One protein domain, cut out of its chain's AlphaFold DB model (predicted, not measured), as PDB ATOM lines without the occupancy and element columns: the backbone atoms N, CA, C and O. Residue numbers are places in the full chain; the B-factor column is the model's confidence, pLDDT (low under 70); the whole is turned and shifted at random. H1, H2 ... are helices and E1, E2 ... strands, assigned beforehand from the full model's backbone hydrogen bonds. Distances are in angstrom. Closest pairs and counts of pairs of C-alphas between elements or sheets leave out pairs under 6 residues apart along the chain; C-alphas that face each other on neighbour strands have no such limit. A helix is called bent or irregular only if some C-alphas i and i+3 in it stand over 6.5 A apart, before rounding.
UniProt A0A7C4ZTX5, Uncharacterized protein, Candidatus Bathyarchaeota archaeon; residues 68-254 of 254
ATOM      1  N   ILE A  68     -24.996  27.735  26.836       93.00
ATOM      2  CA  ILE A  68     -23.571  28.014  26.668       93.00
ATOM      3  C   ILE A  68     -23.348  28.263  25.178       93.00
ATOM      4  O   ILE A  68     -23.844  27.501  24.349       93.00
ATOM      5  N   ARG A  69     -22.643  29.333  24.806       94.88
ATOM      6  CA  ARG A  69     -22.279  29.535  23.396       94.88
ATOM      7  C   ARG A  69     -20.983  28.792  23.140       94.88
ATOM      8  O   ARG A  69     -19.999  29.057  23.817       94.88
ATOM      9  N   VAL A  70     -21.006  27.861  22.198       96.31
ATOM     10  CA  VAL A  70     -19.857  27.013  21.884       96.31
ATOM     11  C   VAL A  70     -19.436  27.284  20.452       96.31
ATOM     12  O   VAL A  70     -20.247  27.142  19.533       96.31
ATOM     13  N   SER A  71     -18.171  27.648  20.270       96.88
ATOM     14  CA  SER A  71     -17.536  27.724  18.962       96.88
ATOM     15  C   SER A  71     -16.252  26.914  18.934       96.88
ATOM     16  O   SER A  71     -15.458  26.956  19.868       96.88
ATOM     17  N   TYR A  72     -16.036  26.189  17.850       97.25
ATOM     18  CA  TYR A  72     -14.839  25.412  17.607       97.25
ATOM     19  C   TYR A  72     -14.194  25.892  16.318       97.25
ATOM     20  O   TYR A  72     -14.834  25.896  15.272       97.25
ATOM     21  N   THR A  73     -12.952  26.338  16.406       97.12
ATOM     22  CA  THR A  73     -12.209  26.925  15.296       97.12
ATOM     23  C   THR A  73     -11.041  26.022  14.960       97.12
ATOM     24  O   THR A  73     -10.247  25.685  15.840       97.12
ATOM     25  N   VAL A  74     -10.920  25.675  13.683       96.31
ATOM     26  CA  VAL A  74      -9.819  24.875  13.150       96.31
ATOM     27  C   VAL A  74      -9.172  25.569  11.958       96.31
ATOM     28  O   VAL A  74      -9.848  26.234  11.170       96.31
ATOM     29  N   LYS A  75      -7.855  25.427  11.818       95.19
ATOM     30  CA  LYS A  75      -7.081  25.974  10.694       95.19
ATOM     31  C   LYS A  75      -6.272  24.894   9.997       95.19
ATOM     32  O   LYS A  75      -5.709  24.018  10.661       95.19
ATOM     33  N   THR A  76      -6.212  24.964   8.673       93.50
ATOM     34  CA  THR A  76      -5.341  24.099   7.873       93.50
ATOM     35  C   THR A  76      -3.880  24.489   8.050       93.50
ATOM     36  O   THR A  76      -3.564  25.585   8.518       93.50
ATOM     37  N   LYS A  77      -2.970  23.607   7.630       89.75
ATOM     38  CA  LYS A  77      -1.599  24.030   7.312       89.75
ATOM     39  C   LYS A  77      -1.608  25.064   6.181       89.75
ATOM     40  O   LYS A  77      -2.625  25.226   5.504       89.75
ATOM     41  N   ASN A  78      -0.463  25.717   5.989       85.44
ATOM     42  CA  ASN A  78      -0.228  26.587   4.843       85.44
ATOM     43  C   ASN A  78      -0.520  25.823   3.530       85.44
ATOM     44  O   ASN A  78      -0.157  24.651   3.382       85.44
ATOM     45  N   LEU A  79      -1.252  26.481   2.633       85.56
ATOM     46  CA  LEU A  79      -1.774  25.999   1.357       85.56
ATOM     47  C   LEU A  79      -1.154  26.739   0.166       85.56
ATOM     48  O   LEU A  79      -1.558  26.470  -0.967       85.56
ATOM     49  N   GLU A  80      -0.175  27.623   0.382       76.19
ATOM     50  CA  GLU A  80       0.441  28.414  -0.687       76.19
ATOM     51  C   GLU A  80       1.022  27.531  -1.794       76.19
ATOM     52  O   GLU A  80       0.919  27.867  -2.975       76.19
ATOM     53  N   ASP A  81       1.571  26.369  -1.427       75.88
ATOM     54  CA  ASP A  81       2.136  25.391  -2.365       75.88
ATOM     55  C   ASP A  81       1.098  24.860  -3.367       75.88
ATOM     56  O   ASP A  81       1.454  24.437  -4.468       75.88
ATOM     57  N   LYS A  82      -0.195  24.899  -3.017       78.38
ATOM     58  CA  LYS A  82      -1.286  24.450  -3.891       78.38
ATOM     59  C   LYS A  82      -1.712  25.507  -4.913       78.38
ATOM     60  O   LYS A  82      -2.465  25.161  -5.819       78.38
ATOM     61  N   LYS A  83      -1.252  26.761  -4.780       80.44
ATOM     62  CA  LYS A  83      -1.576  27.895  -5.673       80.44
ATOM     63  C   LYS A  83      -3.075  28.005  -5.995       80.44
ATOM     64  O   LYS A  83      -3.474  28.128  -7.148       80.44
ATOM     65  N   LEU A  84      -3.916  27.899  -4.966       82.88
ATOM     66  CA  LEU A  84      -5.370  27.928  -5.123       82.88
ATOM     67  C   LEU A  84      -5.899  29.359  -5.021       82.88
ATOM     68  O   LEU A  84      -5.564  30.079  -4.078       82.88
ATOM     69  N   ASN A  85      -6.782  29.730  -5.949       87.00
ATOM     70  CA  ASN A  85      -7.594  30.936  -5.836       87.00
ATOM     71  C   ASN A  85      -8.680  30.734  -4.751       87.00
ATOM     72  O   ASN A  85      -9.287  29.656  -4.695       87.00
ATOM     73  N   PRO A  86      -8.976  31.742  -3.905       86.12
ATOM     74  CA  PRO A  86     -10.010  31.645  -2.871       86.12
ATOM     75  C   PRO A  86     -11.390  31.203  -3.381       86.12
ATOM     76  O   PRO A  86     -12.042  30.371  -2.748       86.12
ATOM     77  N   ASN A  87     -11.830  31.721  -4.531       86.25
ATOM     78  CA  ASN A  87     -13.150  31.416  -5.089       86.25
ATOM     79  C   ASN A  87     -13.219  29.976  -5.607       86.25
ATOM     80  O   ASN A  87     -14.212  29.276  -5.382       86.25
ATOM     81  N   ASP A  88     -12.147  29.511  -6.249       89.12
ATOM     82  CA  ASP A  88     -12.060  28.141  -6.754       89.12
ATOM     83  C   ASP A  88     -12.041  27.138  -5.605       89.12
ATOM     84  O   ASP A  88     -12.781  26.151  -5.633       89.12
ATOM     85  N   LEU A  89     -11.277  27.430  -4.546       90.31
ATOM     86  CA  LEU A  89     -11.236  26.614  -3.337       90.31
ATOM     87  C   LEU A  89     -12.634  26.449  -2.724       90.31
ATOM     88  O   LEU A  89     -13.078  25.325  -2.474       90.31
ATOM     89  N   LEU A  90     -13.348  27.555  -2.501       92.19
ATOM     90  CA  LEU A  90     -14.690  27.516  -1.915       92.19
ATOM     91  C   LEU A  90     -15.695  26.805  -2.830       92.19
ATOM     92  O   LEU A  90     -16.516  26.023  -2.347       92.19
ATOM     93  N   SER A  91     -15.593  26.994  -4.148       91.44
ATOM     94  CA  SER A  91     -16.414  26.290  -5.138       91.44
ATOM     95  C   SER A  91     -16.170  24.776  -5.118       91.44
ATOM     96  O   SER A  91     -17.126  23.992  -5.119       91.44
ATOM     97  N   MET A  92     -14.908  24.341  -5.030       92.31
ATOM     98  CA  MET A  92     -14.535  22.927  -4.901       92.31
ATOM     99  C   MET A  92     -15.085  22.312  -3.614       92.31
ATOM    100  O   MET A  92     -15.700  21.243  -3.656       92.31
ATOM    101  N   ILE A  93     -14.915  23.000  -2.480       93.19
ATOM    102  CA  ILE A  93     -15.428  22.541  -1.185       93.19
ATOM    103  C   ILE A  93     -16.953  22.449  -1.219       93.19
ATOM    104  O   ILE A  93     -17.514  21.422  -0.837       93.19
ATOM    105  N   LYS A  94     -17.632  23.479  -1.733       93.19
ATOM    106  CA  LYS A  94     -19.088  23.492  -1.884       93.19
ATOM    107  C   LYS A  94     -19.561  22.291  -2.693       93.19
ATOM    108  O   LYS A  94     -20.387  21.533  -2.197       93.19
ATOM    109  N   LYS A  95     -18.990  22.065  -3.883       91.50
ATOM    110  CA  LYS A  95     -19.336  20.919  -4.740       91.50
ATOM    111  C   LYS A  95     -19.152  19.583  -4.024       91.50
ATOM    112  O   LYS A  95     -20.022  18.724  -4.143       91.50
ATOM    113  N   LYS A  96     -18.067  19.405  -3.263       90.88
ATOM    114  CA  LYS A  96     -17.830  18.179  -2.487       90.88
ATOM    115  C   LYS A  96     -18.846  17.995  -1.370       90.88
ATOM    116  O   LYS A  96     -19.455  16.936  -1.280       90.88
ATOM    117  N   LEU A  97     -19.079  19.020  -0.556       90.62
ATOM    118  CA  LEU A  97     -19.987  18.919   0.587       90.62
ATOM    119  C   LEU A  97     -21.454  18.754   0.160       90.62
ATOM    120  O   LEU A  97     -22.181  17.984   0.787       90.62
ATOM    121  N   THR A  98     -21.892  19.414  -0.918       87.94
ATOM    122  CA  THR A  98     -23.278  19.303  -1.413       87.94
ATOM    123  C   THR A  98     -23.492  18.133  -2.372       87.94
ATOM    124  O   THR A  98     -24.621  17.688  -2.545       87.94
ATOM    125  N   GLY A  99     -22.438  17.647  -3.034       82.06
ATOM    126  CA  GLY A  99     -22.517  16.574  -4.031       82.06
ATOM    127  C   GLY A  99     -22.632  15.165  -3.440       82.06
ATOM    128  O   GLY A  99     -22.949  14.219  -4.160       82.06
ATOM    129  N   ILE A 100     -22.396  15.005  -2.137       82.69
ATOM    130  CA  ILE A 100     -22.506  13.717  -1.449       82.69
ATOM    131  C   ILE A 100     -23.984  13.401  -1.181       82.69
ATOM    132  O   ILE A 100     -24.683  14.120  -0.467       82.69
ATOM    133  N   LYS A 101     -24.467  12.279  -1.726       69.94
ATOM    134  CA  LYS A 101     -25.816  11.767  -1.447       69.94
ATOM    135  C   LYS A 101     -25.937  11.467   0.053       69.94
ATOM    136  O   LYS A 101     -25.141  10.699   0.584       69.94
ATOM    137  N   ASN A 102     -26.934  12.057   0.718       67.81
ATOM    138  CA  ASN A 102     -27.130  12.019   2.177       67.81
ATOM    139  C   ASN A 102     -26.067  12.777   2.998       67.81
ATOM    140  O   ASN A 102     -25.828  12.430   4.155       67.81
ATOM    141  N   SER A 103     -25.415  13.800   2.434       75.94
ATOM    142  CA  SER A 103     -24.620  14.704   3.265       75.94
ATOM    143  C   SER A 103     -25.548  15.466   4.220       75.94
ATOM    144  O   SER A 103     -26.616  15.940   3.836       75.94
ATOM    145  N   ASN A 104     -25.141  15.591   5.485       85.19
ATOM    146  CA  ASN A 104     -25.848  16.438   6.449       85.19
ATOM    147  C   ASN A 104     -25.496  17.927   6.258       85.19
ATOM    148  O   ASN A 104     -25.947  18.755   7.044       85.19
ATOM    149  N   PHE A 105     -24.668  18.266   5.262       92.81
ATOM    150  CA  PHE A 105     -24.162  19.613   5.031       92.81
ATOM    151  C   PHE A 105     -25.066  20.351   4.045       92.81
ATOM    152  O   PHE A 105     -25.110  20.045   2.856       92.81
ATOM    153  N   ILE A 106     -25.759  21.365   4.544       94.00
ATOM    154  CA  ILE A 106     -26.653  22.214   3.767       94.00
ATOM    155  C   ILE A 106     -25.944  23.539   3.526       94.00
ATOM    156  O   ILE A 106     -25.584  24.233   4.472       94.00
ATOM    157  N   TYR A 107     -25.746  23.907   2.266       95.00
ATOM    158  CA  TYR A 107     -25.215  25.223   1.927       95.00
ATOM    159  C   TYR A 107     -26.264  26.306   2.198       95.00
ATOM    160  O   TYR A 107     -27.382  26.219   1.692       95.00
ATOM    161  N   ILE A 108     -25.898  27.322   2.979       95.38
ATOM    162  CA  ILE A 108     -26.803  28.408   3.381       95.38
ATOM    163  C   ILE A 108     -26.558  29.665   2.545       95.38
ATOM    164  O   ILE A 108     -27.511  30.322   2.135       95.38
ATOM    165  N   GLY A 109     -25.296  30.001   2.271       93.12
ATOM    166  CA  GLY A 109     -24.952  31.205   1.518       93.12
ATOM    167  C   GLY A 109     -23.504  31.646   1.709       93.12
ATOM    168  O   GLY A 109     -22.665  30.878   2.181       93.12
ATOM    169  N   GLU A 110     -23.231  32.898   1.353       92.56
ATOM    170  CA  GLU A 110     -21.916  33.533   1.489       92.56
ATOM    171  C   GLU A 110     -22.033  34.812   2.311       92.56
ATOM    172  O   GLU A 110     -23.050  35.509   2.273       92.56
ATOM    173  N   LYS A 111     -20.976  35.126   3.059       89.31
ATOM    174  CA  LYS A 111     -20.841  36.388   3.784       89.31
ATOM    175  C   LYS A 111     -19.425  36.916   3.603       89.31
ATOM    176  O   LYS A 111     -18.495  36.440   4.250       89.31
ATOM    177  N   GLY A 112     -19.269  37.915   2.738       87.00
ATOM    178  CA  GLY A 112     -17.944  38.384   2.332       87.00
ATOM    179  C   GLY A 112     -17.192  37.272   1.600       87.00
ATOM    180  O   GLY A 112     -17.738  36.669   0.686       87.00
ATOM    181  N   ASN A 113     -15.972  36.969   2.037       88.06
ATOM    182  CA  ASN A 113     -15.156  35.879   1.500       88.06
ATOM    183  C   ASN A 113     -15.430  34.513   2.159       88.06
ATOM    184  O   ASN A 113     -14.657  33.589   1.939       88.06
ATOM    185  N   ALA A 114     -16.467  34.377   2.990       93.44
ATOM    186  CA  ALA A 114     -16.749  33.137   3.706       93.44
ATOM    187  C   ALA A 114     -17.958  32.386   3.131       93.44
ATOM    188  O   ALA A 114     -19.003  32.989   2.872       93.44
ATOM    189  N   SER A 115     -17.853  31.060   3.019       95.50
ATOM    190  CA  SER A 115     -18.989  30.179   2.719       95.50
ATOM    191  C   SER A 115     -19.603  29.631   4.003       95.50
ATOM    192  O   SER A 115     -18.890  29.145   4.883       95.50
ATOM    193  N   ILE A 116     -20.931  29.677   4.098       97.25
ATOM    194  CA  ILE A 116     -21.688  29.257   5.279       97.25
ATOM    195  C   ILE A 116     -22.485  27.994   4.961       97.25
ATOM    196  O   ILE A 116     -23.261  27.943   4.002       97.25
ATOM    197  N   PHE A 117     -22.334  26.991   5.819       97.06
ATOM    198  CA  PHE A 117     -23.081  25.742   5.794       97.06
ATOM    199  C   PHE A 117     -23.799  25.537   7.131       97.06
ATOM    200  O   PHE A 117     -23.380  26.045   8.167       97.06
ATOM    201  N   SER A 118     -24.874  24.760   7.115       96.31
ATOM    202  CA  SER A 118     -25.510  24.216   8.311       96.31
ATOM    203  C   SER A 118     -25.355  22.704   8.304       96.31
ATOM    204  O   SER A 118     -25.468  22.073   7.252       96.31
ATOM    205  N   CYS A 119     -25.090  22.119   9.464       95.62
ATOM    206  CA  CYS A 119     -25.065  20.679   9.644       95.62
ATOM    207  C   CYS A 119     -25.805  20.307  10.923       95.62
ATOM    208  O   CYS A 119     -25.527  20.849  11.994       95.62
ATOM    209  N   THR A 120     -26.724  19.353  10.803       94.50
ATOM    210  CA  THR A 120     -27.468  18.822  11.944       94.50
ATOM    211  C   THR A 120     -27.082  17.369  12.175       94.50
ATOM    212  O   THR A 120     -27.099  16.540  11.257       94.50
ATOM    213  N   LEU A 121     -26.743  17.045  13.418       92.94
ATOM    214  CA  LEU A 121     -26.514  15.681  13.873       92.94
ATOM    215  C   LEU A 121     -27.242  15.480  15.202       92.94
ATOM    216  O   LEU A 121     -27.041  16.240  16.145       92.94
ATOM    217  N   GLY A 122     -28.139  14.494  15.262       89.31
ATOM    218  CA  GLY A 122     -28.992  14.296  16.433       89.31
ATOM    219  C   GLY A 122     -29.842  15.537  16.730       89.31
ATOM    220  O   GLY A 122     -30.675  15.930  15.917       89.31
ATOM    221  N   LYS A 123     -29.627  16.148  17.901       89.62
ATOM    222  CA  LYS A 123     -30.269  17.412  18.321       89.62
ATOM    223  C   LYS A 123     -29.332  18.620  18.213       89.62
ATOM    224  O   LYS A 123     -29.683  19.705  18.668       89.62
ATOM    225  N   THR A 124     -28.135  18.426  17.671       95.25
ATOM    226  CA  THR A 124     -27.090  19.443  17.598       95.25
ATOM    227  C   THR A 124     -27.096  20.067  16.213       95.25
ATOM    228  O   THR A 124     -26.785  19.404  15.224       95.25
ATOM    229  N   GLU A 125     -27.455  21.347  16.149       96.06
ATOM    230  CA  GLU A 125     -27.366  22.156  14.936       96.06
ATOM    231  C   GLU A 125     -26.115  23.038  14.996       96.06
ATOM    232  O   GLU A 125     -25.909  23.795  15.954       96.06
ATOM    233  N   VAL A 126     -25.282  22.930  13.962       97.56
ATOM    234  CA  VAL A 126     -23.996  23.615  13.859       97.56
ATOM    235  C   VAL A 126     -23.961  24.459  12.592       97.56
ATOM    236  O   VAL A 126     -24.132  23.948  11.487       97.56
ATOM    237  N   GLU A 127     -23.707  25.752  12.755       97.88
ATOM    238  CA  GLU A 127     -23.310  26.634  11.659       97.88
ATOM    239  C   GLU A 127     -21.810  26.465  11.408       97.88
ATOM    240  O   GLU A 127     -21.010  26.526  12.338       97.88
ATOM    241  N   ILE A 128     -21.428  26.241  10.157       97.88
ATOM    242  CA  ILE A 128     -20.049  26.019   9.728       97.88
ATOM    243  C   ILE A 128     -19.678  27.161   8.792       97.88
ATOM    244  O   ILE A 128     -20.329  27.359   7.768       97.88
ATOM    245  N   ILE A 129     -18.633  27.905   9.133       97.50
ATOM    246  CA  ILE A 129     -18.161  29.055   8.366       97.50
ATOM    247  C   ILE A 129     -16.754  28.749   7.869       97.50
ATOM    248  O   ILE A 129     -15.825  28.621   8.662       97.50
ATOM    249  N   LEU A 130     -16.601  28.651   6.553       96.62
ATOM    250  CA  LEU A 130     -15.321  28.437   5.888       96.62
ATOM    251  C   LEU A 130     -14.795  29.769   5.368       96.62
ATOM    252  O   LEU A 130     -15.395  30.352   4.471       96.62
ATOM    253  N   THR A 131     -13.679  30.234   5.925       95.62
ATOM    254  CA  THR A 131     -13.061  31.519   5.580       95.62
ATOM    255  C   THR A 131     -11.627  31.293   5.096       95.62
ATOM    256  O   THR A 131     -10.767  30.921   5.900       95.62
ATOM    257  N   PRO A 132     -11.334  31.497   3.802       92.56
ATOM    258  CA  PRO A 132      -9.977  31.470   3.288       92.56
ATOM    259  C   PRO A 132      -9.243  32.753   3.695       92.56
ATOM    260  O   PRO A 132      -9.753  33.863   3.525       92.56
ATOM    261  N   SER A 133      -8.035  32.592   4.221       89.62
ATOM    262  CA  SER A 133      -7.053  33.663   4.361       89.62
ATOM    263  C   SER A 133      -6.149  33.661   3.134       89.62
ATOM    264  O   SER A 133      -5.812  32.593   2.623       89.62
ATOM    265  N   TYR A 134      -5.784  34.840   2.640       83.94
ATOM    266  CA  TYR A 134      -4.989  34.995   1.428       83.94
ATOM    267  C   TYR A 134      -3.761  35.862   1.681       83.94
ATOM    268  O   TYR A 134      -3.815  36.833   2.438       83.94
ATOM    269  N   ALA A 135      -2.671  35.511   1.009       70.62
ATOM    270  CA  ALA A 135      -1.471  36.322   0.900       70.62
ATOM    271  C   ALA A 135      -1.400  36.905  -0.518       70.62
ATOM    272  O   ALA A 135      -1.657  36.207  -1.501       70.62
ATOM    273  N   VAL A 136      -1.059  38.188  -0.627       64.31
ATOM    274  CA  VAL A 136      -0.787  38.836  -1.919       64.31
ATOM    275  C   VAL A 136       0.679  38.578  -2.254       64.31
ATOM    276  O   VAL A 136       1.555  39.013  -1.502       64.31
ATOM    277  N   LYS A 137       0.974  37.876  -3.354       62.00
ATOM    278  CA  LYS A 137       2.359  37.781  -3.847       62.00
ATOM    279  C   LYS A 137       2.654  38.972  -4.759       62.00
ATOM    280  O   LYS A 137       1.954  39.189  -5.737       62.00
ATOM    281  N   GLN A 138       3.705  39.728  -4.428       50.72
ATOM    282  CA  GLN A 138       4.247  40.825  -5.243       50.72
ATOM    283  C   GLN A 138       5.073  40.285  -6.422       50.72
ATOM    284  O   GLN A 138       6.277  40.511  -6.487       50.72
ATOM    285  N   ASN A 139       4.451  39.548  -7.336       55.94
ATOM    286  CA  ASN A 139       5.004  39.384  -8.683       55.94
ATOM    287  C   ASN A 139       4.120  40.163  -9.667       55.94
ATOM    288  O   ASN A 139       3.045  40.606  -9.278       55.94
ATOM    289  N   ASP A 140       4.595  40.364 -10.901       52.12
ATOM    290  CA  ASP A 140       4.072  41.318 -11.903       52.12
ATOM    291  C   ASP A 140       2.554  41.232 -12.221       52.12
ATOM    292  O   ASP A 140       2.013  42.127 -12.869       52.12
ATOM    293  N   GLU A 141       1.852  40.214 -11.717       57.03
ATOM    294  CA  GLU A 141       0.391  40.122 -11.653       57.03
ATOM    295  C   GLU A 141      -0.024  39.839 -10.191       57.03
ATOM    296  O   GLU A 141       0.438  38.867  -9.589       57.03
ATOM    297  N   GLU A 142      -0.865  40.697  -9.593       62.31
ATOM    298  CA  GLU A 142      -1.360  40.554  -8.210       62.31
ATOM    299  C   GLU A 142      -2.272  39.316  -8.069       62.31
ATOM    300  O   GLU A 142      -3.500  39.410  -8.048       62.31
ATOM    301  N   GLU A 143      -1.683  38.125  -7.973       67.38
ATOM    302  CA  GLU A 143      -2.431  36.891  -7.745       67.38
ATOM    303  C   GLU A 143      -2.729  36.698  -6.249       67.38
ATOM    304  O   GLU A 143      -1.835  36.582  -5.402       67.38
ATOM    305  N   LEU A 144      -4.023  36.630  -5.923       77.31
ATOM    306  CA  LEU A 144      -4.512  36.269  -4.593       77.31
ATOM    307  C   LEU A 144      -4.427  34.755  -4.402       77.31
ATOM    308  O   LEU A 144      -5.231  34.005  -4.961       77.31
ATOM    309  N   LEU A 145      -3.486  34.313  -3.570       83.19
ATOM    310  CA  LEU A 145      -3.315  32.905  -3.224       83.19
ATOM    311  C   LEU A 145      -3.773  32.638  -1.795       83.19
ATOM    312  O   LEU A 145      -3.533  33.437  -0.890       83.19
ATOM    313  N   VAL A 146      -4.424  31.496  -1.587       85.19
ATOM    314  CA  VAL A 146      -4.842  31.058  -0.251       85.19
ATOM    315  C   VAL A 146      -3.619  30.648   0.577       85.19
ATOM    316  O   VAL A 146      -2.899  29.729   0.195       85.19
ATOM    317  N   ASP A 147      -3.430  31.289   1.732       88.81
ATOM    318  CA  ASP A 147      -2.448  30.888   2.750       88.81
ATOM    319  C   ASP A 147      -3.019  29.751   3.604       88.81
ATOM    320  O   ASP A 147      -2.474  28.658   3.639       88.81
ATOM    321  N   TYR A 148      -4.182  29.936   4.226       91.19
ATOM    322  CA  TYR A 148      -4.838  28.868   4.983       91.19
ATOM    323  C   TYR A 148      -6.356  28.978   4.918       91.19
ATOM    324  O   TYR A 148      -6.921  30.040   4.660       91.19
ATOM    325  N   LEU A 149      -7.034  27.873   5.213       94.38
ATOM    326  CA  LEU A 149      -8.474  27.849   5.423       94.38
ATOM    327  C   LEU A 149      -8.768  27.793   6.925       94.38
ATOM    328  O   LEU A 149      -8.290  26.905   7.629       94.38
ATOM    329  N   GLN A 150      -9.571  28.738   7.412       96.38
ATOM    330  CA  GLN A 150     -10.167  28.677   8.743       96.38
ATOM    331  C   GLN A 150     -11.587  28.128   8.634       96.38
ATOM    332  O   GLN A 150     -12.367  28.566   7.790       96.38
ATOM    333  N   CYS A 151     -11.927  27.189   9.508       97.19
ATOM    334  CA  CYS A 151     -13.275  26.671   9.656       97.19
ATOM    335  C   CYS A 151     -13.760  26.933  11.082       97.19
ATOM    336  O   CYS A 151     -13.154  26.457  12.043       97.19
ATOM    337  N   ASP A 152     -14.847  27.688  11.209       97.44
ATOM    338  CA  ASP A 152     -15.511  27.960  12.479       97.44
ATOM    339  C   ASP A 152     -16.823  27.182  12.553       97.44
ATOM    340  O   ASP A 152     -17.735  27.399  11.758       97.44
ATOM    341  N   PHE A 153     -16.942  26.312  13.545       97.75
ATOM    342  CA  PHE A 153     -18.156  25.590  13.884       97.75
ATOM    343  C   PHE A 153     -18.828  26.271  15.074       97.75
ATOM    344  O   PHE A 153     -18.239  26.361  16.148       97.75
ATOM    345  N   LYS A 154     -20.067  26.731  14.926       97.50
ATOM    346  CA  LYS A 154     -20.838  27.394  15.983       97.50
ATOM    347  C   LYS A 154     -22.082  26.584  16.294       97.50
ATOM    348  O   LYS A 154     -22.965  26.448  15.449       97.50
ATOM    349  N   ILE A 155     -22.174  26.065  17.516       97.00
ATOM    350  CA  ILE A 155     -23.390  25.382  17.966       97.00
ATOM    351  C   ILE A 155     -24.461  26.445  18.219       97.00
ATOM    352  O   ILE A 155     -24.252  27.341  19.041       97.00
ATOM    353  N   LYS A 156     -25.610  26.351  17.536       93.31
ATOM    354  CA  LYS A 156     -26.682  27.356  17.660       93.31
ATOM    355  C   LYS A 156     -27.270  27.412  19.067       93.31
ATOM    356  O   LYS A 156     -27.471  28.490  19.623       93.31
ATOM    357  N   GLU A 157     -27.517  26.245  19.654       93.38
ATOM    358  CA  GLU A 157     -28.026  26.118  21.013       93.38
ATOM    359  C   GLU A 157     -27.336  24.950  21.720       93.38
ATOM    360  O   GLU A 157     -27.543  23.790  21.377       93.38
ATOM    361  N   CYS A 158     -26.515  25.253  22.727       94.12
ATOM    362  CA  CYS A 158     -25.899  24.241  23.579       94.12
ATOM    363  C   CYS A 158     -26.392  24.421  25.015       94.12
ATOM    364  O   CYS A 158     -26.055  25.392  25.696       94.12
ATOM    365  N   LYS A 159     -27.230  23.497  25.485       92.06
ATOM    366  CA  LYS A 159     -27.744  23.511  26.860       92.06
ATOM    367  C   LYS A 159     -26.810  22.747  27.783       92.06
ATOM    368  O   LYS A 159     -26.389  21.641  27.452       92.06
ATOM    369  N   TYR A 160     -26.572  23.277  28.982       90.62
ATOM    370  CA  TYR A 160     -25.692  22.659  29.978       90.62
ATOM    371  C   TYR A 160     -26.005  21.175  30.248       90.62
ATOM    372  O   TYR A 160     -25.093  20.349  30.342       90.62
ATOM    373  N   ARG A 161     -27.290  20.794  30.319       90.31
ATOM    374  CA  ARG A 161     -27.696  19.396  30.546       90.31
ATOM    375  C   ARG A 161     -27.170  18.447  29.464       90.31
ATOM    376  O   ARG A 161     -26.697  17.367  29.800       90.31
ATOM    377  N   ASN A 162     -27.194  18.885  28.205       91.44
ATOM    378  CA  ASN A 162     -26.831  18.089  27.028       91.44
ATOM    379  C   ASN A 162     -25.439  18.435  26.474       91.44
ATOM    380  O   ASN A 162     -25.096  18.001  25.379       91.44
ATOM    381  N   PHE A 163     -24.651  19.220  27.212       92.69
ATOM    382  CA  PHE A 163     -23.376  19.774  26.756       92.69
ATOM    383  C   PHE A 163     -22.420  18.716  26.184       92.69
ATOM    384  O   PHE A 163     -21.909  18.888  25.082       92.69
ATOM    385  N   ASP A 164     -22.254  17.590  26.883       92.62
ATOM    386  CA  ASP A 164     -21.369  16.502  26.449       92.62
ATOM    387  C   ASP A 164     -21.824  15.914  25.107       92.62
ATOM    388  O   ASP A 164     -21.017  15.739  24.199       92.62
ATOM    389  N   GLY A 165     -23.132  15.683  24.946       93.81
ATOM    390  CA  GLY A 165     -23.713  15.192  23.695       93.81
ATOM    391  C   GLY A 165     -23.493  16.164  22.536       93.81
ATOM    392  O   GLY A 165     -23.064  15.750  21.465       93.81
ATOM    393  N   HIS A 166     -23.684  17.464  22.776       95.06
ATOM    394  CA  HIS A 166     -23.431  18.497  21.773       95.06
ATOM    395  C   HIS A 166     -21.961  18.554  21.335       95.06
ATOM    396  O   HIS A 166     -21.688  18.702  20.145       95.06
ATOM    397  N   LEU A 167     -21.008  18.415  22.264       95.00
ATOM    398  CA  LEU A 167     -19.587  18.370  21.912       95.00
ATOM    399  C   LEU A 167     -19.208  17.089  21.165       95.00
ATOM    400  O   LEU A 167     -18.409  17.142  20.233       95.00
ATOM    401  N   LEU A 168     -19.785  15.942  21.528       94.25
ATOM    402  CA  LEU A 168     -19.562  14.691  20.798       94.25
ATOM    403  C   LEU A 168     -20.098  14.768  19.366       94.25
ATOM    404  O   LEU A 168     -19.403  14.362  18.433       94.25
ATOM    405  N   ASP A 169     -21.295  15.328  19.184       94.81
ATOM    406  CA  ASP A 169     -21.869  15.564  17.861       94.81
ATOM    407  C   ASP A 169     -20.994  16.532  17.051       94.81
ATOM    408  O   ASP A 169     -20.730  16.287  15.874       94.81
ATOM    409  N   LEU A 170     -20.475  17.590  17.682       95.62
ATOM    410  CA  LEU A 170     -19.553  18.539  17.056       95.62
ATOM    411  C   LEU A 170     -18.267  17.860  16.556       95.62
ATOM    412  O   LEU A 170     -17.875  18.082  15.411       95.62
ATOM    413  N   ILE A 171     -17.645  16.996  17.370       93.88
ATOM    414  CA  ILE A 171     -16.460  16.213  16.973       93.88
ATOM    415  C   ILE A 171     -16.783  15.343  15.752       93.88
ATOM    416  O   ILE A 171     -15.993  15.264  14.811       93.88
ATOM    417  N   GLN A 172     -17.949  14.693  15.734       93.88
ATOM    418  CA  GLN A 172     -18.363  13.864  14.599       93.88
ATOM    419  C   GLN A 172     -18.618  14.690  13.335       93.88
ATOM    420  O   GLN A 172     -18.244  14.261  12.243       93.88
ATOM    421  N   ILE A 173     -19.237  15.865  13.464       94.50
ATOM    422  CA  ILE A 173     -19.447  16.796  12.348       94.50
ATOM    423  C   ILE A 173     -18.100  17.257  11.783       94.50
ATOM    424  O   ILE A 173     -17.920  17.217  10.565       94.50
ATOM    425  N   PHE A 174     -17.146  17.625  12.644       94.50
ATOM    426  CA  PHE A 174     -15.797  18.001  12.225       94.50
ATOM    427  C   PHE A 174     -15.098  16.861  11.474       94.50
ATOM    428  O   PHE A 174     -14.653  17.077  10.352       94.50
ATOM    429  N   ARG A 175     -15.098  15.634  12.012       92.62
ATOM    430  CA  ARG A 175     -14.504  14.461  11.337       92.62
ATOM    431  C   ARG A 175     -15.133  14.181   9.974       92.62
ATOM    432  O   ARG A 175     -14.432  13.852   9.024       92.62
ATOM    433  N   LYS A 176     -16.458  14.318   9.851       92.56
ATOM    434  CA  LYS A 176     -17.145  14.182   8.556       92.56
ATOM    435  C   LYS A 176     -16.710  15.267   7.574       92.56
ATOM    436  O   LYS A 176     -16.542  14.971   6.396       92.56
ATOM    437  N   LEU A 177     -16.562  16.509   8.038       93.75
ATOM    438  CA  LEU A 177     -16.083  17.603   7.201       93.75
ATOM    439  C   LEU A 177     -14.649  17.331   6.743       93.75
ATOM    440  O   LEU A 177     -14.403  17.364   5.545       93.75
ATOM    441  N   GLU A 178     -13.759  16.995   7.676       92.62
ATOM    442  CA  GLU A 178     -12.355  16.669   7.425       92.62
ATOM    443  C   GLU A 178     -12.215  15.605   6.333       92.62
ATOM    444  O   GLU A 178     -11.638  15.897   5.290       92.62
ATOM    445  N   VAL A 179     -12.845  14.437   6.500       91.62
ATOM    446  CA  VAL A 179     -12.787  13.335   5.521       91.62
ATOM    447  C   VAL A 179     -13.287  13.755   4.134       91.62
ATOM    448  O   VAL A 179     -12.751  13.318   3.118       91.62
ATOM    449  N   ASN A 180     -14.308  14.609   4.062       91.12
ATOM    450  CA  ASN A 180     -14.913  14.991   2.785       91.12
ATOM    451  C   ASN A 180     -14.089  16.006   1.984       91.12
ATOM    452  O   ASN A 180     -14.312  16.131   0.777       91.12
ATOM    453  N   ILE A 181     -13.193  16.759   2.633       91.88
ATOM    454  CA  ILE A 181     -12.426  17.834   1.984       91.88
ATOM    455  C   ILE A 181     -10.909  17.711   2.167       91.88
ATOM    456  O   ILE A 181     -10.182  18.587   1.698       91.88
ATOM    457  N   GLU A 182     -10.422  16.643   2.806       90.12
ATOM    458  CA  GLU A 182      -8.997  16.391   3.068       90.12
ATOM    459  C   GLU A 182      -8.146  16.467   1.792       90.12
ATOM    460  O   GLU A 182      -7.077  17.076   1.791       90.12
ATOM    461  N   ASP A 183      -8.631  15.929   0.673       88.69
ATOM    462  CA  ASP A 183      -7.915  15.968  -0.604       88.69
ATOM    463  C   ASP A 183      -7.757  17.397  -1.152       88.69
ATOM    464  O   ASP A 183      -6.774  17.709  -1.827       88.69
ATOM    465  N   VAL A 184      -8.677  18.297  -0.799       89.31
ATOM    466  CA  VAL A 184      -8.635  19.706  -1.205       89.31
ATOM    467  C   VAL A 184      -7.760  20.522  -0.261       89.31
ATOM    468  O   VAL A 184      -6.873  21.247  -0.712       89.31
ATOM    469  N   VAL A 185      -7.960  20.390   1.051       89.50
ATOM    470  CA  VAL A 185      -7.404  21.324   2.049       89.50
ATOM    471  C   VAL A 185      -6.249  20.739   2.865       89.50
ATOM    472  O   VAL A 185      -5.532  21.473   3.531       89.50
ATOM    473  N   GLY A 186      -5.983  19.438   2.759       87.75
ATOM    474  CA  GLY A 186      -4.939  18.764   3.526       87.75
ATOM    475  C   GLY A 186      -5.239  18.699   5.028       87.75
ATOM    476  O   GLY A 186      -6.392  18.637   5.446       87.75
ATOM    477  N   LYS A 187      -4.174  18.690   5.841       89.00
ATOM    478  CA  LYS A 187      -4.251  18.492   7.298       89.00
ATOM    479  C   LYS A 187      -4.595  19.773   8.064       89.00
ATOM    480  O   LYS A 187      -4.060  20.846   7.769       89.00
ATOM    481  N   TRP A 188      -5.377  19.613   9.128       91.19
ATOM    482  CA  TRP A 188      -5.657  20.630  10.145       91.19
ATOM    483  C   TRP A 188      -4.560  20.645  11.223       91.19
ATOM    484  O   TRP A 188      -3.991  19.601  11.539       91.19
ATOM    485  N   VAL A 189      -4.199  21.824  11.744       88.19
ATOM    486  CA  VAL A 189      -3.102  21.982  12.730       88.19
ATOM    487  C   VAL A 189      -3.350  22.989  13.851       88.19
ATOM    488  O   VAL A 189      -2.606  22.989  14.827       88.19
ATOM    489  N   GLY A 190      -4.360  23.851  13.737       87.06
ATOM    490  CA  GLY A 190      -4.674  24.848  14.764       87.06
ATOM    491  C   GLY A 190      -6.105  24.704  15.241       87.06
ATOM    492  O   GLY A 190      -6.986  25.286  14.621       87.06
ATOM    493  N   GLU A 191      -6.323  23.943  16.314       93.94
ATOM    494  CA  GLU A 191      -7.643  23.657  16.888       93.94
ATOM    495  C   GLU A 191      -7.854  24.459  18.179       93.94
ATOM    496  O   GLU A 191      -6.971  24.532  19.042       93.94
ATOM    497  N   SER A 192      -9.029  25.075  18.316       95.38
ATOM    498  CA  SER A 192      -9.432  25.746  19.550       95.38
ATOM    499  C   SER A 192     -10.935  25.658  19.794       95.38
ATOM    500  O   SER A 192     -11.735  25.852  18.884       95.38
ATOM    501  N   LEU A 193     -11.331  25.393  21.037       95.88
ATOM    502  CA  LEU A 193     -12.716  25.410  21.495       95.88
ATOM    503  C   LEU A 193     -12.930  26.612  22.414       95.88
ATOM    504  O   LEU A 193     -12.239  26.764  23.417       95.88
ATOM    505  N   THR A 194     -13.920  27.439  22.104       95.56
ATOM    506  CA  THR A 194     -14.355  28.562  22.935       95.56
ATOM    507  C   THR A 194     -15.759  28.306  23.466       95.56
ATOM    508  O   THR A 194     -16.664  27.926  22.725       95.56
ATOM    509  N   CYS A 195     -15.940  28.524  24.763       94.56
ATOM    510  CA  CYS A 195     -17.224  28.474  25.448       94.56
ATOM    511  C   CYS A 195     -17.495  29.840  26.091       94.56
ATOM    512  O   CYS A 195     -16.896  30.145  27.125       94.56
ATOM    513  N   ASP A 196     -18.388  30.654  25.516       91.81
ATOM    514  CA  ASP A 196     -18.797  31.924  26.128       91.81
ATOM    515  C   ASP A 196     -19.913  31.701  27.145       91.81
ATOM    516  O   ASP A 196     -20.942  31.058  26.886       91.81
ATOM    517  N   ILE A 197     -19.702  32.268  28.325       86.75
ATOM    518  CA  ILE A 197     -20.490  32.026  29.522       86.75
ATOM    519  C   ILE A 197     -20.634  33.360  30.245       86.75
ATOM    520  O   ILE A 197     -19.650  34.047  30.476       86.75
ATOM    521  N   ARG A 198     -21.853  33.744  30.646       78.62
ATOM    522  CA  ARG A 198     -22.113  35.102  31.173       78.62
ATOM    523  C   ARG A 198     -21.150  35.553  32.281       78.62
ATOM    524  O   ARG A 198     -20.821  36.731  32.321       78.62
ATOM    525  N   ARG A 199     -20.750  34.645  33.175       79.00
ATOM    526  CA  ARG A 199     -19.818  34.918  34.274       79.00
ATOM    527  C   ARG A 199     -19.156  33.629  34.750       79.00
ATOM    528  O   ARG A 199     -19.632  33.005  35.687       79.00
ATOM    529  N   LEU A 200     -18.119  33.193  34.050       72.19
ATOM    530  CA  LEU A 200     -17.403  31.962  34.351       72.19
ATOM    531  C   LEU A 200     -16.506  32.085  35.581       72.19
ATOM    532  O   LEU A 200     -16.407  31.123  36.315       72.19
ATOM    533  N   TYR A 201     -15.816  33.198  35.799       66.69
ATOM    534  CA  TYR A 201     -14.843  33.299  36.891       66.69
ATOM    535  C   TYR A 201     -14.733  34.737  37.393       66.69
ATOM    536  O   TYR A 201     -14.840  35.672  36.610       66.69
ATOM    537  N   GLU A 202     -14.498  34.927  38.691       66.19
ATOM    538  CA  GLU A 202     -14.158  36.233  39.262       66.19
ATOM    539  C   GLU A 202     -12.810  36.126  39.976       66.19
ATOM    540  O   GLU A 202     -12.623  35.271  40.845       66.19
ATOM    541  N   PHE A 203     -11.874  37.012  39.630       63.72
ATOM    542  CA  PHE A 203     -10.631  37.160  40.378       63.72
ATOM    543  C   PHE A 203     -10.935  37.743  41.762       63.72
ATOM    544  O   PHE A 203     -11.514  38.824  41.882       63.72
ATOM    545  N   VAL A 204     -10.528  37.038  42.817       65.31
ATOM    546  CA  VAL A 204     -10.788  37.417  44.216       65.31
ATOM    547  C   VAL A 204      -9.495  37.704  44.986       65.31
ATOM    548  O   VAL A 204      -8.402  37.317  44.575       65.31
ATOM    549  N   GLY A 205      -9.615  38.394  46.126       64.12
ATOM    550  CA  GLY A 205      -8.484  38.703  47.009       64.12
ATOM    551  C   GLY A 205      -7.446  39.615  46.348       64.12
ATOM    552  O   GLY A 205      -7.803  40.575  45.667       64.12
ATOM    553  N   VAL A 206      -6.159  39.305  46.529       65.25
ATOM    554  CA  VAL A 206      -5.045  40.077  45.941       65.25
ATOM    555  C   VAL A 206      -5.141  40.119  44.409       65.25
ATOM    556  O   VAL A 206      -4.854  41.150  43.805       65.25
ATOM    557  N   LEU A 207      -5.631  39.041  43.783       65.69
ATOM    558  CA  LEU A 207      -5.755  38.937  42.325       65.69
ATOM    559  C   LEU A 207      -6.781  39.916  41.740       65.69
ATOM    560  O   LEU A 207      -6.601  40.378  40.615       65.69
ATOM    561  N   LYS A 208      -7.810  40.302  42.512       67.19
ATOM    562  CA  LYS A 208      -8.796  41.311  42.091       67.19
ATOM    563  C   LYS A 208      -8.143  42.664  41.793       67.19
ATOM    564  O   LYS A 208      -8.559  43.372  40.882       67.19
ATOM    565  N   ASN A 209      -7.097  43.008  42.544       72.19
ATOM    566  CA  ASN A 209      -6.421  44.302  42.442       72.19
ATOM    567  C   ASN A 209      -5.323  44.319  41.366       72.19
ATOM    568  O   ASN A 209      -4.840  45.389  41.006       72.19
ATOM    569  N   LEU A 210      -4.946  43.152  40.832       71.69
ATOM    570  CA  LEU A 210      -3.852  43.000  39.868       71.69
ATOM    571  C   LEU A 210      -4.271  43.200  38.401       71.69
ATOM    572  O   LEU A 210      -3.427  43.081  37.519       71.69
ATOM    573  N   LYS A 211      -5.546  43.517  38.119       66.75
ATOM    574  CA  LYS A 211      -6.093  43.664  36.751       66.75
ATOM    575  C   LYS A 211      -5.760  42.474  35.828       66.75
ATOM    576  O   LYS A 211      -5.509  42.663  34.639       66.75
ATOM    577  N   MET A 212      -5.737  41.250  36.361       71.00
ATOM    578  CA  MET A 212      -5.529  40.058  35.533       71.00
ATOM    579  C   MET A 212      -6.710  39.869  34.573       71.00
ATOM    580  O   MET A 212      -7.864  39.982  34.979       71.00
ATOM    581  N   SER A 213      -6.417  39.592  33.301       78.06
ATOM    582  CA  SER A 213      -7.427  39.383  32.255       78.06
ATOM    583  C   SER A 213      -7.781  37.908  32.045       78.06
ATOM    584  O   SER A 213      -8.899  37.611  31.619       78.06
ATOM    585  N   SER A 214      -6.866  36.986  32.360       84.44
ATOM    586  CA  SER A 214      -7.086  35.541  32.250       84.44
ATOM    587  C   SER A 214      -6.157  34.714  33.148       84.44
ATOM    588  O   SER A 214      -5.098  35.176  33.580       84.44
ATOM    589  N   LEU A 215      -6.573  33.478  33.433       86.12
ATOM    590  CA  LEU A 215      -5.735  32.419  33.997       86.12
ATOM    591  C   LEU A 215      -5.403  31.418  32.897       86.12
ATOM    592  O   LEU A 215      -6.300  30.933  32.213       86.12
ATOM    593  N   LYS A 216      -4.122  31.086  32.757       90.00
ATOM    594  CA  LYS A 216      -3.623  30.188  31.718       90.00
ATOM    595  C   LYS A 216      -2.948  28.975  32.344       90.00
ATOM    596  O   LYS A 216      -2.143  29.125  33.261       90.00
ATOM    597  N   GLY A 217      -3.254  27.786  31.839       87.69
ATOM    598  CA  GLY A 217      -2.661  26.531  32.295       87.69
ATOM    599  C   GLY A 217      -2.428  25.562  31.144       87.69
ATOM    600  O   GLY A 217      -3.118  25.617  30.129       87.69
ATOM    601  N   LYS A 218      -1.452  24.666  31.302       89.06
ATOM    602  CA  LYS A 218      -1.198  23.563  30.368       89.06
ATOM    603  C   LYS A 218      -1.482  22.235  31.054       89.06
ATOM    604  O   LYS A 218      -1.094  22.057  32.205       89.06
ATOM    605  N   ILE A 219      -2.129  21.313  30.347       83.62
ATOM    606  CA  ILE A 219      -2.417  19.957  30.830       83.62
ATOM    607  C   ILE A 219      -1.604  18.970  30.002       83.62
ATOM    608  O   ILE A 219      -1.768  18.907  28.783       83.62
ATOM    609  N   ASP A 220      -0.713  18.230  30.665       80.75
ATOM    610  CA  ASP A 220       0.132  17.170  30.088       80.75
ATOM    611  C   ASP A 220       0.871  17.556  28.793       80.75
ATOM    612  O   ASP A 220       1.122  16.711  27.938       80.75
ATOM    613  N   GLY A 221       1.154  18.847  28.586       76.56
ATOM    614  CA  GLY A 221       1.734  19.363  27.339       76.56
ATOM    615  C   GLY A 221       0.843  19.235  26.092       76.56
ATOM    616  O   GLY A 221       1.283  19.617  25.012       76.56
ATOM    617  N   ARG A 222      -0.390  18.729  26.226       82.00
ATOM    618  CA  ARG A 222      -1.327  18.462  25.119       82.00
ATOM    619  C   ARG A 222      -2.323  19.588  24.893       82.00
ATOM    620  O   ARG A 222      -2.611  19.926  23.750       82.00
ATOM    621  N   TYR A 223      -2.827  20.164  25.980       86.62
ATOM    622  CA  TYR A 223      -3.843  21.208  25.929       86.62
ATOM    623  C   TYR A 223      -3.373  22.445  26.663       86.62
ATOM    624  O   TYR A 223      -2.705  22.362  27.696       86.62
ATOM    625  N   GLU A 224      -3.787  23.590  26.155       92.12
ATOM    626  CA  GLU A 224      -3.648  24.863  26.834       92.12
ATOM    627  C   GLU A 224      -5.039  25.422  27.105       92.12
ATOM    628  O   GLU A 224      -5.876  25.488  26.210       92.12
ATOM    629  N   ILE A 225      -5.306  25.775  28.356       91.12
ATOM    630  CA  ILE A 225      -6.600  26.265  28.812       91.12
ATOM    631  C   ILE A 225      -6.425  27.700  29.272       91.12
ATOM    632  O   ILE A 225      -5.578  27.987  30.118       91.12
ATOM    633  N   GLU A 226      -7.262  28.584  28.750       91.75
ATOM    634  CA  GLU A 226      -7.373  29.963  29.188       91.75
ATOM    635  C   GLU A 226      -8.772  30.235  29.746       91.75
ATOM    636  O   GLU A 226      -9.791  30.124  29.059       91.75
ATOM    637  N   LEU A 227      -8.812  30.606  31.021       89.50
ATOM    638  CA  LEU A 227     -10.007  30.992  31.754       89.50
ATOM    639  C   LEU A 227     -10.080  32.512  31.838       89.50
ATOM    640  O   LEU A 227      -9.214  33.155  32.428       89.50
ATOM    641  N   TYR A 228     -11.141  33.071  31.276       88.38
ATOM    642  CA  TYR A 228     -11.489  34.484  31.363       88.38
ATOM    643  C   TYR A 228     -12.732  34.652  32.241       88.38
ATOM    644  O   TYR A 228     -13.438  33.687  32.544       88.38
ATOM    645  N   GLU A 229     -13.058  35.893  32.597       85.25
ATOM    646  CA  GLU A 229     -14.264  36.196  33.374       85.25
ATOM    647  C   GLU A 229     -15.552  35.703  32.691       85.25
ATOM    648  O   GLU A 229     -16.465  35.228  33.361       85.25
ATOM    649  N   ASN A 230     -15.622  35.766  31.360       87.19
ATOM    650  CA  ASN A 230     -16.826  35.474  30.576       87.19
ATOM    651  C   ASN A 230     -16.644  34.389  29.499       87.19
ATOM    652  O   ASN A 230     -17.546  34.168  28.686       87.19
ATOM    653  N   LYS A 231     -15.489  33.723  29.444       91.19
ATOM    654  CA  LYS A 231     -15.247  32.663  28.462       91.19
ATOM    655  C   LYS A 231     -14.177  31.684  28.919       91.19
ATOM    656  O   LYS A 231     -13.280  32.025  29.685       91.19
ATOM    657  N   LEU A 232     -14.269  30.472  28.398       93.25
ATOM    658  CA  LEU A 232     -13.240  29.444  28.469       93.25
ATOM    659  C   LEU A 232     -12.726  29.196  27.058       93.25
ATOM    660  O   LEU A 232     -13.534  28.952  26.164       93.25
ATOM    661  N   VAL A 233     -11.413  29.249  26.864       93.94
ATOM    662  CA  VAL A 233     -10.767  28.899  25.596       93.94
ATOM    663  C   VAL A 233      -9.834  27.728  25.839       93.94
ATOM    664  O   VAL A 233      -9.087  27.714  26.814       93.94
ATOM    665  N   ILE A 234      -9.889  26.734  24.965       93.38
ATOM    666  CA  ILE A 234      -9.011  25.575  25.018       93.38
ATOM    667  C   ILE A 234      -8.348  25.419  23.668       93.38
ATOM    668  O   ILE A 234      -9.036  25.347  22.656       93.38
ATOM    669  N   TYR A 235      -7.027  25.350  23.672       92.69
ATOM    670  CA  TYR A 235      -6.200  25.125  22.499       92.69
ATOM    671  C   TYR A 235      -5.690  23.686  22.512       92.69
ATOM    672  O   TYR A 235      -5.189  23.207  23.533       92.69
ATOM    673  N   GLY A 236      -5.815  23.013  21.373       89.50
ATOM    674  CA  GLY A 236      -5.474  21.603  21.205       89.50
ATOM    675  C   GLY A 236      -6.623  20.807  20.594       89.50
ATOM    676  O   GLY A 236      -7.735  21.317  20.445       89.50
ATOM    677  N   SER A 237      -6.330  19.560  20.215       86.00
ATOM    678  CA  SER A 237      -7.290  18.756  19.461       86.00
ATOM    679  C   SER A 237      -8.481  18.327  20.304       86.00
ATOM    680  O   SER A 237      -8.311  17.893  21.443       86.00
ATOM    681  N   LEU A 238      -9.693  18.466  19.764       83.19
ATOM    682  CA  LEU A 238     -10.913  18.207  20.525       83.19
ATOM    683  C   LEU A 238     -11.164  16.698  20.684       83.19
ATOM    684  O   LEU A 238     -11.693  16.029  19.795       83.19
ATOM    685  N   GLU A 239     -10.834  16.170  21.862       82.75
ATOM    686  CA  GLU A 239     -11.024  14.759  22.207       82.75
ATOM    687  C   GLU A 239     -12.246  14.514  23.105       82.75
ATOM    688  O   GLU A 239     -12.649  15.351  23.915       82.75
ATOM    689  N   THR A 240     -12.807  13.303  23.033       80.81
ATOM    690  CA  THR A 240     -13.943  12.875  23.866       80.81
ATOM    691  C   THR A 240     -13.675  13.061  25.362       80.81
ATOM    692  O   THR A 240     -14.554  13.534  26.084       80.81
ATOM    693  N   ALA A 241     -12.458  12.764  25.824       76.69
ATOM    694  CA  ALA A 241     -12.070  12.906  27.228       76.69
ATOM    695  C   ALA A 241     -12.136  14.364  27.724       76.69
ATOM    696  O   ALA A 241     -12.429  14.609  28.896       76.69
ATOM    697  N   MET A 242     -11.937  15.343  26.837       82.12
ATOM    698  CA  MET A 242     -11.976  16.760  27.200       82.12
ATOM    699  C   MET A 242     -13.391  17.250  27.481       82.12
ATOM    700  O   MET A 242     -13.562  18.164  28.282       82.12
ATOM    701  N   THR A 243     -14.411  16.654  26.856       85.44
ATOM    702  CA  THR A 243     -15.802  17.131  26.961       85.44
ATOM    703  C   THR A 243     -16.285  17.176  28.414       85.44
ATOM    704  O   THR A 243     -16.808  18.198  28.864       85.44
ATOM    705  N   SER A 244     -15.990  16.122  29.181       83.62
ATOM    706  CA  SER A 244     -16.327  16.027  30.605       83.62
ATOM    707  C   SER A 244     -15.537  17.032  31.447       83.62
ATOM    708  O   SER A 244     -16.121  17.734  32.267       83.62
ATOM    709  N   MET A 245     -14.232  17.175  31.191       87.62
ATOM    710  CA  MET A 245     -13.384  18.154  31.880       87.62
ATOM    711  C   MET A 245     -13.883  19.588  31.659       87.62
ATOM    712  O   MET A 245     -13.976  20.364  32.607       87.62
ATOM    713  N   ILE A 246     -14.244  19.943  30.423       89.62
ATOM    714  CA  ILE A 246     -14.794  21.259  30.083       89.62
ATOM    715  C   ILE A 246     -16.064  21.513  30.881       89.62
ATOM    716  O   ILE A 246     -16.207  22.558  31.514       89.62
ATOM    717  N   LYS A 247     -16.980  20.543  30.884       89.88
ATOM    718  CA  LYS A 247     -18.223  20.656  31.637       89.88
ATOM    719  C   LYS A 247     -17.959  20.802  33.127       89.88
ATOM    720  O   LYS A 247     -18.625  21.619  33.756       89.88
ATOM    721  N   ASP A 248     -16.996  20.085  33.692       88.19
ATOM    722  CA  ASP A 248     -16.638  20.198  35.105       88.19
ATOM    723  C   ASP A 248     -16.015  21.560  35.438       88.19
ATOM    724  O   ASP A 248     -16.405  22.169  36.434       88.19
ATOM    725  N   ILE A 249     -15.148  22.104  34.577       87.31
ATOM    726  CA  ILE A 249     -14.617  23.474  34.702       87.31
ATOM    727  C   ILE A 249     -15.769  24.484  34.688       87.31
ATOM    728  O   ILE A 249     -15.881  25.314  35.590       87.31
ATOM    729  N   ILE A 250     -16.679  24.378  33.716       86.56
ATOM    730  CA  ILE A 250     -17.877  25.222  33.645       86.56
ATOM    731  C   ILE A 250     -18.722  25.037  34.906       86.56
ATOM    732  O   ILE A 250     -19.205  26.005  35.479       86.56
ATOM    733  N   THR A 251     -18.898  23.810  35.389       85.38
ATOM    734  CA  THR A 251     -19.683  23.488  36.589       85.38
ATOM    735  C   THR A 251     -19.081  24.087  37.847       85.38
ATOM    736  O   THR A 251     -19.817  24.554  38.718       85.38
ATOM    737  N   TYR A 252     -17.763  24.084  37.950       79.69
ATOM    738  CA  TYR A 252     -17.091  24.568  39.130       79.69
ATOM    739  C   TYR A 252     -17.009  26.087  39.140       79.69
ATOM    740  O   TYR A 252     -17.298  26.677  40.175       79.69
ATOM    741  N   TYR A 253     -16.682  26.722  38.014       74.00
ATOM    742  CA  TYR A 253     -16.373  28.150  37.993       74.00
ATOM    743  C   TYR A 253     -17.591  29.049  37.711       74.00
ATOM    744  O   TYR A 253     -17.759  30.025  38.446       74.00
ATOM    745  N   TYR A 254     -18.483  28.687  36.771       64.25
ATOM    746  CA  TYR A 254     -19.750  29.414  36.513       64.25
ATOM    747  C   TYR A 254     -20.677  29.412  37.744       64.25
ATOM    748  O   TYR A 254     -21.613  30.230  37.795       64.25
TER     749      TYR A 254
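This is residues 68 to 254 of the 254 residues of an uncharacterized protein of Candidatus Bathyarchaeota archaeon (UniProt A0A7C4ZTX5). What does the model look like? One twisted sheet of nine strands curls round the long helix H2, with H1 and H4 packed near H2's two ends on the same face, while residues 204 to 210, of which 206 to 209 belong to H3, stick out. How is it built? The printed part has 187 residues, with four named helices and nine named strands in the order E1 H1 E2 E3 E4 E5 H2 E6 H3 E7 E8 E9 H4, a mixed class of helices and strands. The antiparallel sheet runs E2 E3 E4 E5 E1 E6 E9 E8 E7; the whole is compact, with a radius of gyration of the C-alphas of 18.5 A and spans of 59 by 42 by 30 A.

Where are the strands? E1 is residues 68 to 76, from C-alpha 68 at (-23.571, 28.014, 26.668); E2 is 105 to 111, E3 114 to 121, E4 124 to 137 and 40.8 A long, E6 188 to 196, E7 214 to 219, E8 223 to 228 and E9 231 to 235. E5, residues 143 to 159, is 44.9 A long and bends by 52 degrees at residue 147. Where are the helices? H1 is residues 86 to 99, H3 206 to 209, and H4 240 to 253, ending at C-alpha 253 at (-16.373, 28.150, 37.993). H2, residues 160 to 185, is 33.4 A long, has a kink of 45 degrees near residue 179, and is irregular: C-alphas 161 and 164 are 8.1 A apart.

How are the strands joined? E2 E3 E4 E5 and E7 E8 E9 are meanders, each strand the antiparallel neighbour of the one before and a hairpin with it. Within hydrogen-bond range are N 106 and O 118 of E2 and E3 at 2.8 A, N 117 and O 128 of E3 and E4 at 2.8 A, N 129 and O 152 of E4 and E5 at 2.8 A, N 217 and O 225 of E7 and E8 at 2.9 A, and N 226 and O 233 of E8 and E9 at 2.8 A. What is on the sheet? H1, H2 and H4 are on one face, two layers of sheet and helices; E5, H2 and E6 form a split strand-helix-strand unit, E1 between its strands, with a right-handed crossover. How do the helices meet? H1 touches residues 177 to 184 of H2 at a steep tilt of 67 degrees, closest at the C-alphas of Ile 93 and Ile 181, 6.4 A; H4 touches residues 160 to 168 of H2 at a steep tilt of 42 degrees, closest at those of Asp 164 and Thr 243, 5.6 A. Every O i to N i+4 pair is within hydrogen-bond range in H1, against 18 of 22 in H2 and 8 of 10 in H4; H3 is too short for such a pair.

How far does it reach? The two C-alphas farthest apart, those of Asp 140 and Gly 205, are 60.3 A apart; the printed part has no cut and no long link. Where is confidence low? Residues 101 to 102, 136 to 143, 201 to 208, 211 and 254 have pLDDT under 70.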